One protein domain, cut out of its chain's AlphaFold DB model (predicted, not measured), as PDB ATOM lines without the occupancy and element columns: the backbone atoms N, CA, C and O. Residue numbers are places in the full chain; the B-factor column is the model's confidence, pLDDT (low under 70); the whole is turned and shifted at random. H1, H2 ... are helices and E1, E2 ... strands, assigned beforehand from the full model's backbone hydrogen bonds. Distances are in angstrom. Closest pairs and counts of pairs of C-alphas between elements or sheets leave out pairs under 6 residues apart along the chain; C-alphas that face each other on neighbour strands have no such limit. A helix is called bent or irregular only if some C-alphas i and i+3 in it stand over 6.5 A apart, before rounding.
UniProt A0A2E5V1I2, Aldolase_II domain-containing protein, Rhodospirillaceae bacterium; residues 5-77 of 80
ATOM      1  N   SER A   5     -23.690 -12.820  24.973       93.19
ATOM      2  CA  SER A   5     -23.092 -12.938  23.642       93.19
ATOM      3  C   SER A   5     -24.160 -13.223  22.588       93.19
ATOM      4  O   SER A   5     -24.979 -14.125  22.769       93.19
ATOM      5  N   LEU A   6     -24.108 -12.507  21.466       95.19
ATOM      6  CA  LEU A   6     -24.905 -12.768  20.271       95.19
ATOM      7  C   LEU A   6     -23.981 -13.180  19.129       95.19
ATOM      8  O   LEU A   6     -23.089 -12.420  18.752       95.19
ATOM      9  N   HIS A   7     -24.249 -14.341  18.543       95.00
ATOM     10  CA  HIS A   7     -23.614 -14.795  17.315       95.00
ATOM     11  C   HIS A   7     -24.657 -14.924  16.204       95.00
ATOM     12  O   HIS A   7     -25.761 -15.416  16.441       95.00
ATOM     13  N   SER A   8     -24.339 -14.455  14.998       95.12
ATOM     14  CA  SER A   8     -25.253 -14.560  13.854       95.12
ATOM     15  C   SER A   8     -24.523 -14.608  12.515       95.12
ATOM     16  O   SER A   8     -23.394 -14.129  12.388       95.12
ATOM     17  N   HIS A   9     -25.198 -15.161  11.502       95.25
ATOM     18  CA  HIS A   9     -24.714 -15.290  10.121       95.25
ATOM     19  C   HIS A   9     -25.589 -14.452   9.171       95.25
ATOM     20  O   HIS A   9     -26.428 -14.996   8.446       95.25
ATOM     21  N   PRO A  10     -25.486 -13.111   9.199       91.00
ATOM     22  CA  PRO A  10     -26.369 -12.262   8.409       91.00
ATOM     23  C   PRO A  10     -26.054 -12.373   6.915       91.00
ATOM     24  O   PRO A  10     -24.929 -12.113   6.489       91.00
ATOM     25  N   LEU A  11     -27.076 -12.653   6.098       91.88
ATOM     26  CA  LEU A  11     -26.931 -12.790   4.643       91.88
ATOM     27  C   LEU A  11     -26.264 -11.562   3.999       91.88
ATOM     28  O   LEU A  11     -25.329 -11.702   3.217       91.88
ATOM     29  N   ALA A  12     -26.701 -10.357   4.376       86.69
ATOM     30  CA  ALA A  12     -26.146  -9.105   3.860       86.69
ATOM     31  C   ALA A  12     -24.694  -8.844   4.313       86.69
ATOM     32  O   ALA A  12     -23.980  -8.080   3.670       86.69
ATOM     33  N   GLY A  13     -24.249  -9.472   5.406       81.50
ATOM     34  CA  GLY A  13     -22.905  -9.293   5.952       81.50
ATOM     35  C   GLY A  13     -21.851 -10.180   5.294       81.50
ATOM     36  O   GLY A  13     -20.680  -9.813   5.312       81.50
ATOM     37  N   PHE A  14     -22.235 -11.303   4.674       86.31
ATOM     38  CA  PHE A  14     -21.289 -12.315   4.179       86.31
ATOM     39  C   PHE A  14     -20.210 -11.777   3.239       86.31
ATOM     40  O   PHE A  14     -19.064 -12.209   3.330       86.31
ATOM     41  N   VAL A  15     -20.546 -10.816   2.373       87.50
ATOM     42  CA  VAL A  15     -19.552 -10.193   1.489       87.50
ATOM     43  C   VAL A  15     -18.451  -9.534   2.317       87.50
ATOM     44  O   VAL A  15     -17.278  -9.814   2.097       87.50
ATOM     45  N   VAL A  16     -18.819  -8.737   3.323       89.50
ATOM     46  CA  VAL A  16     -17.866  -8.065   4.219       89.50
ATOM     47  C   VAL A  16     -17.070  -9.078   5.045       89.50
ATOM     48  O   VAL A  16     -15.865  -8.913   5.207       89.50
ATOM     49  N   LEU A  17     -17.707 -10.158   5.513       92.31
ATOM     50  CA  LEU A  17     -17.032 -11.230   6.259       92.31
ATOM     51  C   LEU A  17     -15.938 -11.931   5.433       92.31
ATOM     52  O   LEU A  17     -15.000 -12.480   6.010       92.31
ATOM     53  N   ALA A  18     -16.060 -11.935   4.103       91.56
ATOM     54  CA  ALA A  18     -15.122 -12.581   3.187       91.56
ATOM     55  C   ALA A  18     -14.038 -11.641   2.622       91.56
ATOM     56  O   ALA A  18     -13.078 -12.117   2.011       91.56
ATOM     57  N   MET A  19     -14.170 -10.323   2.799       93.69
ATOM     58  CA  MET A  19     -13.186  -9.344   2.320       93.69
ATOM     59  C   MET A  19     -11.887  -9.434   3.119       93.69
ATOM     60  O   MET A  19     -11.918  -9.669   4.320       93.69
ATOM     61  N   LYS A  20     -10.730  -9.201   2.486       90.56
ATOM     62  CA  LYS A  20      -9.441  -9.132   3.206       90.56
ATOM     63  C   LYS A  20      -9.329  -7.839   4.002       90.56
ATOM     64  O   LYS A  20      -8.757  -7.808   5.094       90.56
ATOM     65  N   GLU A  21      -9.894  -6.781   3.448       93.06
ATOM     66  CA  GLU A  21      -9.979  -5.466   4.040       93.06
ATOM     67  C   GLU A  21     -10.770  -5.513   5.351       93.06
ATOM     68  O   GLU A  21     -11.586  -6.400   5.605       93.06
ATOM     69  N   ARG A  22     -10.493  -4.542   6.215       93.12
ATOM     70  CA  ARG A  22     -11.293  -4.316   7.416       93.12
ATOM     71  C   ARG A  22     -12.560  -3.550   7.027       93.12
ATOM     72  O   ARG A  22     -12.590  -2.887   5.995       93.12
ATOM     73  N   LEU A  23     -13.581  -3.619   7.874       93.00
ATOM     74  CA  LEU A  23     -14.792  -2.814   7.801       93.00
ATOM     75  C   LEU A  23     -14.426  -1.341   7.604       93.00
ATOM     76  O   LEU A  23     -13.816  -0.712   8.472       93.00
ATOM     77  N   THR A  24     -14.825  -0.814   6.457       91.88
ATOM     78  CA  THR A  24     -14.728   0.606   6.142       91.88
ATOM     79  C   THR A  24     -15.936   1.335   6.716       91.88
ATOM     80  O   THR A  24     -17.052   0.817   6.739       91.88
ATOM     81  N   PHE A  25     -15.711   2.566   7.165       89.88
ATOM     82  CA  PHE A  25     -16.745   3.423   7.729       89.88
ATOM     83  C   PHE A  25     -17.525   4.129   6.614       89.88
ATOM     84  O   PHE A  25     -17.146   5.214   6.181       89.88
ATOM     85  N   PHE A  26     -18.567   3.473   6.102       89.19
ATOM     86  CA  PHE A  26     -19.369   3.945   4.968       89.19
ATOM     87  C   PHE A  26     -20.617   4.736   5.371       89.19
ATOM     88  O   PHE A  26     -21.060   5.605   4.623       89.19
ATOM     89  N   ASP A  27     -21.193   4.434   6.531       91.69
ATOM     90  CA  ASP A  27     -22.454   5.008   6.999       91.69
ATOM     91  C   ASP A  27     -22.500   5.163   8.529       91.69
ATOM     92  O   ASP A  27     -21.583   4.769   9.257       91.69
ATOM     93  N   GLN A  28     -23.603   5.718   9.037       94.12
ATOM     94  CA  GLN A  28     -23.820   5.902  10.474       94.12
ATOM     95  C   GLN A  28     -23.751   4.584  11.267       94.12
ATOM     96  O   GLN A  28     -23.279   4.585  12.405       94.12
ATOM     97  N   GLY A  29     -24.187   3.467  10.677       90.44
ATOM     98  CA  GLY A  29     -24.131   2.152  11.309       90.44
ATOM     99  C   GLY A  29     -22.689   1.716  11.543       90.44
ATOM    100  O   GLY A  29     -22.311   1.405  12.672       90.44
ATOM    101  N   SER A  30     -21.846   1.793  10.517       90.69
ATOM    102  CA  SER A  30     -20.417   1.489  10.642       90.69
ATOM    103  C   SER A  30     -19.690   2.422  11.624       90.69
ATOM    104  O   SER A  30     -18.823   1.970  12.375       90.69
ATOM    105  N   CYS A  31     -20.084   3.700  11.706       93.56
ATOM    106  CA  CYS A  31     -19.537   4.645  12.683       93.56
ATOM    107  C   CYS A  31     -19.833   4.243  14.135       93.56
ATOM    108  O   CYS A  31     -19.005   4.490  15.011       93.56
ATOM    109  N   SER A  32     -20.976   3.602  14.405       93.06
ATOM    110  CA  SER A  32     -21.357   3.192  15.767       93.06
ATOM    111  C   SER A  32     -20.397   2.171  16.397       93.06
ATOM    112  O   SER A  32     -20.313   2.074  17.620       93.06
ATOM    113  N   VAL A  33     -19.632   1.452  15.569       94.19
ATOM    114  CA  VAL A  33     -18.642   0.445  15.984       94.19
ATOM    115  C   VAL A  33     -17.203   0.871  15.663       94.19
ATOM    116  O   VAL A  33     -16.290   0.041  15.627       94.19
ATOM    117  N   TYR A  34     -16.968   2.165  15.423       94.69
ATOM    118  CA  TYR A  34     -15.644   2.687  15.088       94.69
ATOM    119  C   TYR A  34     -14.595   2.335  16.148       94.69
ATOM    120  O   TYR A  34     -14.752   2.627  17.328       94.69
ATOM    121  N   GLY A  35     -13.510   1.689  15.712       94.25
ATOM    122  CA  GLY A  35     -12.432   1.221  16.591       94.25
ATOM    123  C   GLY A  35     -12.779  -0.008  17.442       94.25
ATOM    124  O   GLY A  35     -11.892  -0.564  18.080       94.25
ATOM    125  N   GLN A  36     -14.027  -0.480  17.406       96.88
ATOM    126  CA  GLN A  36     -14.546  -1.534  18.285       96.88
ATOM    127  C   GLN A  36     -14.669  -2.897  17.593       96.88
ATOM    128  O   GLN A  36     -15.124  -3.851  18.206       96.88
ATOM    129  N   VAL A  37     -14.243  -3.012  16.329       97.19
ATOM    130  CA  VAL A  37     -14.298  -4.273  15.572       97.19
ATOM    131  C   VAL A  37     -12.982  -5.053  15.697       97.19
ATOM    132  O   VAL A  37     -11.905  -4.601  15.263       97.19
ATOM    133  N   ALA A  38     -13.069  -6.230  16.312       98.00
ATOM    134  CA  ALA A  38     -12.066  -7.290  16.310       98.00
ATOM    135  C   ALA A  38     -12.227  -8.209  15.087       98.00
ATOM    136  O   ALA A  38     -13.247  -8.165  14.397       98.00
ATOM    137  N   TYR A  39     -11.201  -9.003  14.788       97.25
ATOM    138  CA  TYR A  39     -11.199  -9.934  13.657       97.25
ATOM    139  C   TYR A  39     -10.622 -11.251  14.130       97.25
ATOM    140  O   TYR A  39      -9.587 -11.236  14.786       97.25
ATOM    141  N   HIS A  40     -11.283 -12.337  13.759       95.69
ATOM    142  CA  HIS A  40     -10.819 -13.696  13.985       95.69
ATOM    143  C   HIS A  40     -10.784 -14.408  12.635       95.69
ATOM    144  O   HIS A  40     -11.756 -14.331  11.872       95.69
ATOM    145  N   ASP A  41      -9.650 -15.016  12.303       93.31
ATOM    146  CA  ASP A  41      -9.479 -15.727  11.039       93.31
ATOM    147  C   ASP A  41     -10.175 -17.094  11.103       93.31
ATOM    148  O   ASP A  41     -10.262 -17.715  12.154       93.31
ATOM    149  N   PHE A  42     -10.701 -17.561   9.970       90.06
ATOM    150  CA  PHE A  42     -11.401 -18.842   9.916       90.06
ATOM    151  C   PHE A  42     -10.433 -20.014  10.108       90.06
ATOM    152  O   PHE A  42      -9.531 -20.201   9.289       90.06
ATOM    153  N   GLU A  43     -10.657 -20.840  11.132       84.38
ATOM    154  CA  GLU A  43      -9.809 -22.006  11.430       84.38
ATOM    155  C   GLU A  43     -10.373 -23.345  10.905       84.38
ATOM    156  O   GLU A  43      -9.728 -24.384  11.036       84.38
ATOM    157  N   GLY A  44     -11.547 -23.337  10.260       81.75
ATOM    158  CA  GLY A  44     -12.248 -24.543   9.801       81.75
ATOM    159  C   GLY A  44     -13.498 -24.848  10.632       81.75
ATOM    160  O   GLY A  44     -14.066 -23.963  11.263       81.75
ATOM    161  N   ILE A  45     -13.958 -26.103  10.610       73.75
ATOM    162  CA  ILE A  45     -15.003 -26.570  11.535       73.75
ATOM    163  C   ILE A  45     -14.300 -26.855  12.864       73.75
ATOM    164  O   ILE A  45     -13.697 -27.914  13.023       73.75
ATOM    165  N   ALA A  46     -14.287 -25.869  13.755       63.09
ATOM    166  CA  ALA A  46     -13.525 -25.927  14.994       63.09
ATOM    167  C   ALA A  46     -14.136 -26.893  16.026       63.09
ATOM    168  O   ALA A  46     -15.357 -27.036  16.124       63.09
ATOM    169  N   GLU A  47     -13.276 -27.524  16.830       66.25
ATOM    170  CA  GLU A  47     -13.675 -28.117  18.107       66.25
ATOM    171  C   GLU A  47     -13.675 -27.012  19.180       66.25
ATOM    172  O   GLU A  47     -12.676 -26.325  19.390       66.25
ATOM    173  N   GLU A  48     -14.816 -26.832  19.851       63.75
ATOM    174  CA  GLU A  48     -15.153 -25.687  20.719       63.75
ATOM    175  C   GLU A  48     -14.093 -25.348  21.792       63.75
ATOM    176  O   GLU A  48     -13.921 -24.182  22.154       63.75
ATOM    177  N   ALA A  49     -13.365 -26.352  22.294       72.56
ATOM    178  CA  ALA A  49     -12.449 -26.205  23.426       72.56
ATOM    179  C   ALA A  49     -11.187 -25.380  23.113       72.56
ATOM    180  O   ALA A  49     -10.692 -24.673  23.995       72.56
ATOM    181  N   ASP A  50     -10.690 -25.432  21.875       80.75
ATOM    182  CA  ASP A  50      -9.434 -24.776  21.488       80.75
ATOM    183  C   ASP A  50      -9.654 -23.396  20.844       80.75
ATOM    184  O   ASP A  50      -8.754 -22.551  20.847       80.75
ATOM    185  N   GLU A  51     -10.852 -23.144  20.309       87.88
ATOM    186  CA  GLU A  51     -11.183 -21.903  19.601       87.88
ATOM    187  C   GLU A  51     -11.576 -20.777  20.569       87.88
ATOM    188  O   GLU A  51     -11.140 -19.632  20.415       87.88
ATOM    189  N   ALA A  52     -12.339 -21.088  21.622       88.44
ATOM    190  CA  ALA A  52     -12.852 -20.077  22.549       88.44
ATOM    191  C   ALA A  52     -11.754 -19.196  23.197       88.44
ATOM    192  O   ALA A  52     -11.927 -17.971  23.233       88.44
ATOM    193  N   PRO A  53     -10.602 -19.734  23.658       91.62
ATOM    194  CA  PRO A  53      -9.513 -18.905  24.178       91.62
ATOM    195  C   PRO A  53      -8.917 -17.954  23.132       91.62
ATOM    196  O   PRO A  53      -8.545 -16.827  23.470       91.62
ATOM    197  N   LYS A  54      -8.849 -18.375  21.863       93.38
ATOM    198  CA  LYS A  54      -8.338 -17.548  20.760       93.38
ATOM    199  C   LYS A  54      -9.314 -16.443  20.396       93.38
ATOM    200  O   LYS A  54      -8.897 -15.295  20.297       93.38
ATOM    201  N   ILE A  55     -10.608 -16.756  20.312       93.62
ATOM    202  CA  ILE A  55     -11.668 -15.756  20.121       93.62
ATOM    203  C   ILE A  55     -11.597 -14.699  21.225       93.62
ATOM    204  O   ILE A  55     -11.662 -13.503  20.945       93.62
ATOM    205  N   PHE A  56     -11.420 -15.110  22.483       93.06
ATOM    206  CA  PHE A  56     -11.293 -14.160  23.587       93.06
ATOM    207  C   PHE A  56     -10.041 -13.278  23.449       93.06
ATOM    208  O   PHE A  56     -10.113 -12.064  23.647       93.06
ATOM    209  N   SER A  57      -8.910 -13.871  23.056       95.94
ATOM    210  CA  SER A  57      -7.662 -13.146  22.790       95.94
ATOM    211  C   SER A  57      -7.805 -12.135  21.646       95.94
ATOM    212  O   SER A  57      -7.402 -10.981  21.793       95.94
ATOM    213  N   ASP A  58      -8.405 -12.538  20.526       97.38
ATOM    214  CA  ASP A  58      -8.591 -11.687  19.347       97.38
ATOM    215  C   ASP A  58      -9.609 -10.567  19.591       97.38
ATOM    216  O   ASP A  58      -9.495  -9.479  19.013       97.38
ATOM    217  N   LEU A  59     -10.601 -10.812  20.455       97.56
ATOM    218  CA  LEU A  59     -11.582  -9.810  20.865       97.56
ATOM    219  C   LEU A  59     -10.926  -8.690  21.683       97.56
ATOM    220  O   LEU A  59     -11.197  -7.512  21.436       97.56
ATOM    221  N   GLY A  60     -10.046  -9.043  22.622       96.75
ATOM    222  CA  GLY A  60      -9.343  -8.079  23.465       96.75
ATOM    223  C   GLY A  60     -10.296  -7.234  24.319       96.75
ATOM    224  O   GLY A  60     -11.135  -7.762  25.045       96.75
ATOM    225  N   ASP A  61     -10.159  -5.910  24.247       96.12
ATOM    226  CA  ASP A  61     -10.970  -4.928  24.982       96.12
ATOM    227  C   ASP A  61     -12.216  -4.445  24.214       96.12
ATOM    228  O   ASP A  61     -12.938  -3.555  24.673       96.12
ATOM    229  N   LYS A  62     -12.476  -5.031  23.043       97.56
ATOM    230  CA  LYS A  62     -13.577  -4.660  22.154       97.56
ATOM    231  C   LYS A  62     -14.835  -5.466  22.445       97.56
ATOM    232  O   LYS A  62     -14.816  -6.467  23.155       97.56
ATOM    233  N   PHE A  63     -15.951  -5.047  21.852       96.12
ATOM    234  CA  PHE A  63     -17.243  -5.697  22.074       96.12
ATOM    235  C   PHE A  63     -17.856  -6.355  20.835       96.12
ATOM    236  O   PHE A  63     -18.891  -7.002  20.962       96.12
ATOM    237  N   THR A  64     -17.265  -6.208  19.646       96.81
ATOM    238  CA  THR A  64     -17.778  -6.848  18.428       96.81
ATOM    239  C   THR A  64     -16.652  -7.381  17.550       96.81
ATOM    240  O   THR A  64     -15.550  -6.834  17.522       96.81
ATOM    241  N   MET A  65     -16.917  -8.472  16.840       97.44
ATOM    242  CA  MET A  65     -15.941  -9.219  16.065       97.44
ATOM    243  C   MET A  65     -16.532  -9.680  14.736       97.44
ATOM    244  O   MET A  65     -17.631 -10.236  14.674       97.44
ATOM    245  N   ILE A  66     -15.745  -9.490  13.679       97.19
ATOM    246  CA  ILE A  66     -15.923 -10.170  12.399       97.19
ATOM    247  C   ILE A  66     -15.155 -11.491  12.469       97.19
ATOM    248  O   ILE A  66     -13.925 -11.496  12.512       97.19
ATOM    249  N   MET A  67     -15.882 -12.605  12.473       95.62
ATOM    250  CA  MET A  67     -15.306 -13.935  12.281       95.62
ATOM    251  C   MET A  67     -15.234 -14.165  10.774       95.62
ATOM    252  O   MET A  67     -16.268 -14.358  10.119       95.62
ATOM    253  N   ARG A  68     -14.034 -14.046  10.203       94.88
ATOM    254  CA  ARG A  68     -13.847 -14.083   8.750       94.88
ATOM    255  C   ARG A  68     -14.449 -15.353   8.176       94.88
ATOM    256  O   ARG A  68     -14.338 -16.417   8.768       94.88
ATOM    257  N   ASN A  69     -15.127 -15.216   7.039       93.12
ATOM    258  CA  ASN A  69     -15.773 -16.322   6.330       93.12
ATOM    259  C   ASN A  69     -16.802 -17.129   7.157       93.12
ATOM    260  O   ASN A  69     -17.237 -18.181   6.696       93.12
ATOM    261  N   HIS A  70     -17.221 -16.637   8.328       93.25
ATOM    262  CA  HIS A  70     -18.095 -17.355   9.255       93.25
ATOM    263  C   HIS A  70     -19.293 -16.498   9.678       93.25
ATOM    264  O   HIS A  70     -20.424 -16.781   9.287       93.25
ATOM    265  N   GLY A  71     -19.078 -15.443  10.463       94.44
ATOM    266  CA  GLY A  71     -20.186 -14.721  11.085       94.44
ATOM    267  C   GLY A  71     -19.779 -13.480  11.863       94.44
ATOM    268  O   GLY A  71     -18.652 -12.993  11.781       94.44
ATOM    269  N   LEU A  72     -20.732 -12.968  12.635       95.81
ATOM    270  CA  LEU A  72     -20.531 -11.865  13.570       95.81
ATOM    271  C   LEU A  72     -20.682 -12.362  15.003       95.81
ATOM    272  O   LEU A  72     -21.559 -13.183  15.281       95.81
ATOM    273  N   LEU A  73     -19.871 -11.821  15.905       95.81
ATOM    274  CA  LEU A  73     -19.980 -12.024  17.346       95.81
ATOM    275  C   LEU A  73     -20.002 -10.662  18.044       95.81
ATOM    276  O   LEU A  73     -19.162  -9.810  17.764       95.81
ATOM    277  N   THR A  74     -20.936 -10.460  18.967       95.81
ATOM    278  CA  THR A  74     -21.009  -9.258  19.808       95.81
ATOM    279  C   THR A  74     -21.256  -9.647  21.257       95.81
ATOM    280  O   THR A  74     -22.043 -10.553  21.527       95.81
ATOM    281  N   ILE A  75     -20.618  -8.934  22.185       95.69
ATOM    282  CA  ILE A  75     -20.831  -9.074  23.626       95.69
ATOM    283  C   ILE A  75     -21.429  -7.802  24.231       95.69
ATOM    284  O   ILE A  75     -21.192  -6.691  23.757       95.69
ATOM    285  N   GLY A  76     -22.199  -7.957  25.305       94.00
ATOM    286  CA  GLY A  76     -22.862  -6.844  25.979       94.00
ATOM    287  C   GLY A  76     -23.132  -7.113  27.454       94.00
ATOM    288  O   GLY A  76     -23.111  -8.248  27.925       94.00
ATOM    289  N   ARG A  77     -23.404  -6.045  28.210       94.06
ATOM    290  CA  ARG A  77     -23.834  -6.151  29.619       94.06
ATOM    291  C   ARG A  77     -25.293  -6.596  29.748       94.06
ATOM    292  O   ARG A  77     -25.678  -7.124  30.786       94.06
TER     293      ARG A  77
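AT A GLANCE: This is residues 5 to 77 of the 80 residues of the protein "Aldolase_II domain-containing protein" of Rhodospirillaceae bacterium (UniProt A0A2E5V1I2). A small twisted sheet of four strands makes the core, with the helix H3 slanting over one face and the short helix H1 near the end of the sheet where E3 ends and E4 begins. The loop that holds the short helix H2 sticks out with residues 26 to 32, and the longest axis runs from there to the beginning of H3. The printed part has 73 residues with three named helices and four named strands, in the order E1 H1 H2 E2 H3 E3 E4. The strands stand in the order E1 E4 E3 E2, mixed, and the class is mixed, helices and strands. The whole is compact, with a radius of gyration of the C-alphas of 12.1 A and spans of 37 by 27 by 19 A.

HOW THE PARTS SIT: E1, residues 5 to 8, is an edge strand of the sheet, antiparallel to its neighbour E4, residues 71 to 76, at 159 degrees between their directions. Across this pair N 6 and O 74 are 2.8 A apart, and N 74 and O 6 are 2.9 A apart, within hydrogen-bond range. E4 is antiparallel to E3, residues 64 to 67, at 160 degrees, with N 65 and O 73 at 2.8 A; E3 and E4 form a hairpin. E3 is parallel to the other edge strand, E2, residues 37 to 40, at 31 degrees, with N 38 and O 64 at 2.8 A and N 66 and O 38 at 2.9 A. The sheet is only just strongly twisted, its C-alphas lying up to 4.2 A off the best plane. H1, residues 11 to 18, is on the sheet; its closest C-alphas to E3 are those of Leu 17 and Ile 66, 6.3 A apart. H2, residues 28 to 32, is not on the sheet. H1 and H2 lie between E1 and E2 in a split strand-helix-strand unit, two strands that run the same way with E4 and E3 between them, and its crossover is right-handed. H3, residues 48 to 59, is on the sheet at a height over the sheet of 10.1 A. It lies over E3, slantwise to the strands, at 49 degrees to E3 on the local plane. The closest C-alphas of H3 and E2 are those of Leu 59 and Ala 38, 5.2 A apart. E2, H3 and E3 form a strand-helix-strand unit, two parallel neighbour strands with a helix between them in the chain, again with a right-handed crossover. H1, H2 and H3 are apart from one another. In H2 the O i to N i+4 pair is within hydrogen-bond range, as are 2 of 4 in H1 and 5 of 8 in H3.

IN THESE COORDINATES: E1 begins at C-alpha 5, (-23.092, -12.938, 23.642), and runs to Ser 8. H1 runs from Leu 11 to Ala 18 and is irregular, with C-alphas 12 and 15 at 7.1 A. H2 runs from Gln 28, with its C-alpha at (-23.820, 5.902, 10.474), to Ser 32, and E2 from Val 37 to His 40. H3, from Glu 48 to Leu 59, is 16.3 A long; it is neither bent nor irregular, but only just, with C-alphas 50 and 53 at 6.5 A. E3 runs from Thr 64 to Met 67. E4 begins at Gly 71, is 17.1 A long, and ends at C-alpha 76, (-22.862, -6.844, 25.979).

THE WHOLE: The two C-alphas farthest apart are those of Asp 27 and Ala 49, at 36.7 A, while those of Ser 5 and Arg 77 are 9.1 A apart. The printed part has no cut. The links H1 to H2 and E2 to H3 are short, and the other four are tight. The mean pLDDT of the printed part is 91.2, and residues 46 to 48 are under 70.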